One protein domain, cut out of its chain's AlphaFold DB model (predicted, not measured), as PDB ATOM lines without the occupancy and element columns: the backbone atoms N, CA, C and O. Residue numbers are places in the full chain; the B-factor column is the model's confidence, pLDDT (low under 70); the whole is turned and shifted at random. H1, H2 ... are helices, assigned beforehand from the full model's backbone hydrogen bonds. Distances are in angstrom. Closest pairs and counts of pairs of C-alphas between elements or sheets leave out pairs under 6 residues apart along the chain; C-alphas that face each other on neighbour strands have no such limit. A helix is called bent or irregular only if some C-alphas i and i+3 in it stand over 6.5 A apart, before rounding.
ATOM      1  N   LYS A  24       5.328   7.144   1.603       84.81
ATOM      2  CA  LYS A  24       4.129   7.891   2.001       84.81
ATOM      3  C   LYS A  24       4.218   8.387   3.447       84.81
ATOM      4  O   LYS A  24       3.880   9.540   3.714       84.81
ATOM      5  N   ALA A  25       4.725   7.557   4.359       86.25
ATOM      6  CA  ALA A  25       4.984   7.942   5.742       86.25
ATOM      7  C   ALA A  25       6.028   9.066   5.834       86.25
ATOM      8  O   ALA A  25       5.836  10.010   6.599       86.25
ATOM      9  N   SER A  26       7.085   9.026   5.015       87.19
ATOM     10  CA  SER A  26       8.098  10.086   4.965       87.19
ATOM     11  C   SER A  26       7.503  11.425   4.514       87.19
ATOM     12  O   SER A  26       7.762  12.446   5.145       87.19
ATOM     13  N   ILE A  27       6.636  11.428   3.493       87.12
ATOM     14  CA  ILE A  27       5.963  12.637   2.991       87.12
ATOM     15  C   ILE A  27       5.013  13.202   4.054       87.12
ATOM     16  O   ILE A  27       5.004  14.408   4.310       87.12
ATOM     17  N   MET A  28       4.248  12.336   4.726       87.69
ATOM     18  CA  MET A  28       3.379  12.749   5.831       87.69
ATOM     19  C   MET A  28       4.178  13.342   6.996       87.69
ATOM     20  O   MET A  28       3.779  14.371   7.542       87.69
ATOM     21  N   LEU A  29       5.325  12.750   7.345       86.62
ATOM     22  CA  LEU A  29       6.213  13.259   8.391       86.62
ATOM     23  C   LEU A  29       6.739  14.663   8.075       86.62
ATOM     24  O   LEU A  29       6.782  15.488   8.983       86.62
ATOM     25  N   VAL A  30       7.054  14.984   6.812       86.00
ATOM     26  CA  VAL A  30       7.401  16.366   6.415       86.00
ATOM     27  C   VAL A  30       6.257  17.323   6.736       86.00
ATOM     28  O   VAL A  30       6.478  18.361   7.360       86.00
ATOM     29  N   GLY A  31       5.026  16.958   6.365       84.38
ATOM     30  CA  GLY A  31       3.836  17.755   6.666       84.38
ATOM     31  C   GLY A  31       3.646  17.976   8.168       84.38
ATOM     32  O   GLY A  31       3.389  19.098   8.604       84.38
ATOM     33  N   VAL A  32       3.856  16.931   8.974       84.94
ATOM     34  CA  VAL A  32       3.796  17.008  10.441       84.94
ATOM     35  C   VAL A  32       4.902  17.904  10.996       84.94
ATOM     36  O   VAL A  32       4.622  18.738  11.852       84.94
ATOM     37  N   ILE A  33       6.138  17.797  10.499       83.12
ATOM     38  CA  ILE A  33       7.271  18.629  10.935       83.12
ATOM     39  C   ILE A  33       7.004  20.109  10.636       83.12
ATOM     40  O   ILE A  33       7.238  20.951  11.506       83.12
ATOM     41  N   ILE A  34       6.484  20.425   9.446       84.00
ATOM     42  CA  ILE A  34       6.124  21.794   9.048       84.00
ATOM     43  C   ILE A  34       4.953  22.310   9.899       84.00
ATOM     44  O   ILE A  34       5.025  23.420  10.430       84.00
ATOM     45  N   GLY A  35       3.904  21.508  10.103       80.44
ATOM     46  CA  GLY A  35       2.747  21.883  10.924       80.44
ATOM     47  C   GLY A  35       3.080  22.067  12.410       80.44
ATOM     48  O   GLY A  35       2.557  22.964  13.069       80.44
ATOM     49  N   CYS A  36       4.023  21.284  12.935       77.88
ATOM     50  CA  CYS A  36       4.495  21.369  14.318       77.88
ATOM     51  C   CYS A  36       5.320  22.634  14.624       77.88
ATOM     52  O   CYS A  36       5.658  22.863  15.787       77.88
ATOM     53  N   THR A  37       5.645  23.468  13.630       70.25
ATOM     54  CA  THR A  37       6.483  24.671  13.814       70.25
ATOM     55  C   THR A  37       5.859  25.697  14.775       70.25
ATOM     56  O   THR A  37       6.589  26.459  15.407       70.25
ATOM     57  N   PHE A  38       4.532  25.684  14.948       66.56
ATOM     58  CA  PHE A  38       3.796  26.683  15.735       66.56
ATOM     59  C   PHE A  38       3.461  26.276  17.181       66.56
ATOM     60  O   PHE A  38       3.096  27.139  17.972       66.56
ATOM     61  N   SER A  39       3.595  24.999  17.561       70.75
ATOM     62  CA  SER A  39       3.205  24.523  18.901       70.75
ATOM     63  C   SER A  39       4.418  24.317  19.816       70.75
ATOM     64  O   SER A  39       5.349  23.587  19.470       70.75
ATOM     65  N   ASP A  40       4.414  24.919  21.013       69.06
ATOM     66  CA  ASP A  40       5.495  24.776  22.008       69.06
ATOM     67  C   ASP A  40       5.692  23.329  22.480       69.06
ATOM     68  O   ASP A  40       6.820  22.901  22.734       69.06
ATOM     69  N   THR A  41       4.622  22.531  22.505       69.44
ATOM     70  CA  THR A  41       4.686  21.093  22.808       69.44
ATOM     71  C   THR A  41       5.387  20.313  21.690       69.44
ATOM     72  O   THR A  41       6.175  19.406  21.959       69.44
ATOM     73  N   CYS A  42       5.177  20.707  20.429       70.88
ATOM     74  CA  CYS A  42       5.844  20.098  19.276       70.88
ATOM     75  C   CYS A  42       7.342  20.429  19.207       70.88
ATOM     76  O   CYS A  42       8.103  19.625  18.671       70.88
ATOM     77  N   LYS A  43       7.808  21.563  19.756       70.56
ATOM     78  CA  LYS A  43       9.234  21.953  19.696       70.56
ATOM     79  C   LYS A  43      10.169  20.913  20.321       70.56
ATOM     80  O   LYS A  43      11.281  20.741  19.830       70.56
ATOM     81  N   LYS A  44       9.714  20.186  21.350       78.75
ATOM     82  CA  LYS A  44      10.488  19.106  21.993       78.75
ATOM     83  C   LYS A  44      10.542  17.818  21.167       78.75
ATOM     84  O   LYS A  44      11.532  17.100  21.234       78.75
ATOM     85  N   ILE A  45       9.498  17.536  20.390       81.62
ATOM     86  CA  ILE A  45       9.353  16.294  19.607       81.62
ATOM     87  C   ILE A  45       9.916  16.469  18.187       81.62
ATOM     88  O   ILE A  45      10.367  15.513  17.562       81.62
ATOM     89  N   ARG A  46       9.974  17.713  17.697       79.31
ATOM     90  CA  ARG A  46      10.537  18.098  16.399       79.31
ATOM     91  C   ARG A  46      11.919  17.502  16.087       79.31
ATOM     92  O   ARG A  46      12.050  16.976  14.983       79.31
ATOM     93  N   PRO A  47      12.941  17.555  16.968       83.12
ATOM     94  CA  PRO A  47      14.239  16.956  16.654       83.12
ATOM     95  C   PRO A  47      14.135  15.441  16.455       83.12
ATOM     96  O   PRO A  47      14.781  14.896  15.569       83.12
ATOM     97  N   LEU A  48      13.270  14.774  17.219       85.94
ATOM     98  CA  LEU A  48      13.056  13.335  17.115       85.94
ATOM     99  C   LEU A  48      12.356  12.978  15.795       85.94
ATOM    100  O   LEU A  48      12.821  12.098  15.079       85.94
ATOM    101  N   LEU A  49      11.319  13.733  15.411       84.19
ATOM    102  CA  LEU A  49      10.641  13.584  14.116       84.19
ATOM    103  C   LEU A  49      11.576  13.843  12.930       84.19
ATOM    104  O   LEU A  49      11.503  13.128  11.936       84.19
ATOM    105  N   LEU A  50      12.464  14.836  13.034       84.94
ATOM    106  CA  LEU A  50      13.467  15.120  12.007       84.94
ATOM    107  C   LEU A  50      14.468  13.976  11.856       84.94
ATOM    108  O   LEU A  50      14.758  13.594  10.728       84.94
ATOM    109  N   ILE A  51      14.960  13.407  12.961       89.31
ATOM    110  CA  ILE A  51      15.867  12.250  12.927       89.31
ATOM    111  C   ILE A  51      15.169  11.054  12.277       89.31
ATOM    112  O   ILE A  51      15.717  10.458  11.354       89.31
ATOM    113  N   THR A  52      13.941  10.738  12.698       86.75
ATOM    114  CA  THR A  52      13.156   9.646  12.108       86.75
ATOM    115  C   THR A  52      12.924   9.865  10.616       86.75
ATOM    116  O   THR A  52      13.107   8.941   9.825       86.75
ATOM    117  N   TRP A  53      12.576  11.088  10.214       88.25
ATOM    118  CA  TRP A  53      12.410  11.432   8.807       88.25
ATOM    119  C   TRP A  53      13.711  11.251   8.020       88.25
ATOM    120  O   TRP A  53      13.694  10.623   6.963       88.25
ATOM    121  N   PHE A  54      14.840  11.726   8.554       88.62
ATOM    122  CA  PHE A  54      16.143  11.601   7.905       88.62
ATOM    123  C   PHE A  54      16.543  10.133   7.728       88.62
ATOM    124  O   PHE A  54      16.973   9.752   6.648       88.62
ATOM    125  N   CYS A  55      16.331   9.285   8.739       88.44
ATOM    126  CA  CYS A  55      16.608   7.851   8.645       88.44
ATOM    127  C   CYS A  55      15.774   7.162   7.555       88.44
ATOM    128  O   CYS A  55      16.327   6.416   6.749       88.44
ATOM    129  N   ILE A  56      14.462   7.428   7.503       86.38
ATOM    130  CA  ILE A  56      13.565   6.836   6.493       86.38
ATOM    131  C   ILE A  56      13.934   7.339   5.094       86.38
ATOM    132  O   ILE A  56      14.017   6.554   4.152       86.38
ATOM    133  N   PHE A  57      14.199   8.638   4.959       86.06
ATOM    134  CA  PHE A  57      14.571   9.239   3.685       86.06
ATOM    135  C   PHE A  57      15.922   8.715   3.183       86.06
ATOM    136  O   PHE A  57      16.036   8.317   2.028       86.06
ATOM    137  N   SER A  58      16.934   8.638   4.051       86.81
ATOM    138  CA  SER A  58      18.235   8.061   3.703       86.81
ATOM    139  C   SER A  58      18.131   6.585   3.319       86.81
ATOM    140  O   SER A  58      18.772   6.181   2.355       86.81
ATOM    141  N   TYR A  59      17.302   5.790   4.007       85.44
ATOM    142  CA  TYR A  59      17.059   4.391   3.641       85.44
ATOM    143  C   TYR A  59      16.483   4.262   2.222       85.44
ATOM    144  O   TYR A  59      17.009   3.499   1.410       85.44
ATOM    145  N   LEU A  60      15.458   5.056   1.896       82.50
ATOM    146  CA  LEU A  60      14.849   5.065   0.563       82.50
ATOM    147  C   LEU A  60      15.844   5.523  -0.513       82.50
ATOM    148  O   LEU A  60      15.945   4.885  -1.557       82.50
ATOM    149  N   MET A  61      16.636   6.564  -0.242       82.25
ATOM    150  CA  MET A  61      17.658   7.053  -1.176       82.25
ATOM    151  C   MET A  61      18.762   6.020  -1.434       82.25
ATOM    152  O   MET A  61      19.155   5.819  -2.580       82.25
ATOM    153  N   ILE A  62      19.251   5.325  -0.402       82.56
ATOM    154  CA  ILE A  62      20.251   4.257  -0.569       82.56
ATOM    155  C   ILE A  62      19.672   3.130  -1.428       82.56
ATOM    156  O   ILE A  62      20.323   2.666  -2.360       82.56
ATOM    157  N   LYS A  63      18.428   2.724  -1.168       75.44
ATOM    158  CA  LYS A  63      17.783   1.662  -1.944       75.44
ATOM    159  C   LYS A  63      17.540   2.058  -3.404       75.44
ATOM    160  O   LYS A  63      17.714   1.228  -4.283       75.44
ATOM    161  N   MET A  64      17.199   3.321  -3.667       74.50
ATOM    162  CA  MET A  64      16.963   3.822  -5.028       74.50
ATOM    163  C   MET A  64      18.234   4.063  -5.840       74.50
ATOM    164  O   MET A  64      18.192   3.914  -7.054       74.50
ATOM    165  N   PHE A  65      19.333   4.486  -5.208       74.06
ATOM    166  CA  PHE A  65      20.522   4.953  -5.932       74.06
ATOM    167  C   PHE A  65      21.768   4.091  -5.720       74.06
ATOM    168  O   PHE A  65      22.607   4.024  -6.609       74.06
ATOM    169  N   VAL A  66      21.922   3.445  -4.560       69.75
ATOM    170  CA  VAL A  66      23.139   2.686  -4.213       69.75
ATOM    171  C   VAL A  66      22.998   1.208  -4.560       69.75
ATOM    172  O   VAL A  66      23.940   0.632  -5.092       69.75
ATOM    173  N   LEU A  67      21.837   0.599  -4.299       65.88
ATOM    174  CA  LEU A  67      21.583  -0.798  -4.677       65.88
ATOM    175  C   LEU A  67      21.690  -1.047  -6.194       65.88
ATOM    176  O   LEU A  67      22.471  -1.916  -6.573       65.88
ATOM    177  N   PRO A  68      20.990  -0.294  -7.065       61.03
ATOM    178  CA  PRO A  68      21.072  -0.539  -8.506       61.03
ATOM    179  C   PRO A  68      22.463  -0.227  -9.064       61.03
ATOM    180  O   PRO A  68      22.942  -0.937  -9.938       61.03
ATOM    181  N   ALA A  69      23.170   0.753  -8.488       58.84
ATOM    182  CA  ALA A  69      24.552   1.020  -8.868       58.84
ATOM    183  C   ALA A  69      25.468  -0.189  -8.620       58.84
ATOM    184  O   ALA A  69      26.456  -0.322  -9.323       58.84
ATOM    185  N   GLN A  70      25.175  -1.072  -7.656       56.91
ATOM    186  CA  GLN A  70      25.955  -2.299  -7.465       56.91
ATOM    187  C   GLN A  70      25.611  -3.412  -8.462       56.91
ATOM    188  O   GLN A  70      26.491  -4.219  -8.752       56.91
TER     189      GLN A  70
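What this domain is: This is residues 24 to 70 of the 74 residues of an uncharacterized protein of Epulopiscium sp. Nele67-Bin004 (UniProt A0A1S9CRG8). A lopsided helical hairpin: the long helix H2 makes the long axis, and the shorter H1 folds back beside its first part, joined to it by a tight turn at Ser 39. Beyond H1, residues 61 to 70 of H2 stick out alone, and H2 has a kink of 40 degrees near residue 47. The printed part has 47 residues, with two named helices in the order H1, H2 and no named strand; the class is all helix. The whole is loose, with a radius of gyration of the C-alphas of 13.3 A, and its outline is a rod spanning 45 by 16 by 11 A.

How they stand to each other: H2, residues 40 to 70, is the longest helix. H1, residues 24 to 38, touches it with 13 pairs of C-alphas within 8 A. Their closest C-alphas are those of Cys 36 and Cys 42, 5.3 A apart. The two run opposite ways at a shallow tilt of 28 degrees, a helical hairpin, with centres 12.1 A apart. Of the O i to N i+4 pairs, 20 of 27 are within hydrogen-bond range in H2 and 9 of 11 in H1.

Where its parts are: H2 runs 44.9 A from C-alpha 40 at (5.495, 24.776, 22.008) to C-alpha 70 at (25.955, -2.299, -7.465). It is only just irregular: C-alphas 44 and 47 are 6.9 A apart. H1 begins at C-alpha 24 at (4.129, 7.891, 2.001) and measures 23.3 A to C-alpha 38. It too is only just irregular, with C-alphas 35 and 38 at 6.9 A.

The domain as a whole: The C-alphas of Asp 40 and Gln 70 are the two farthest apart, at 44.9 A. Without residues 61 to 70, which stand free, the body spans 31 by 15 by 9 A. The printed part has no cut, and the link from H1 to H2 is tight. Mean pLDDT of the printed part is 79.5; residue 38, residues 40 to 41 and residues 66 to 70 are under 70.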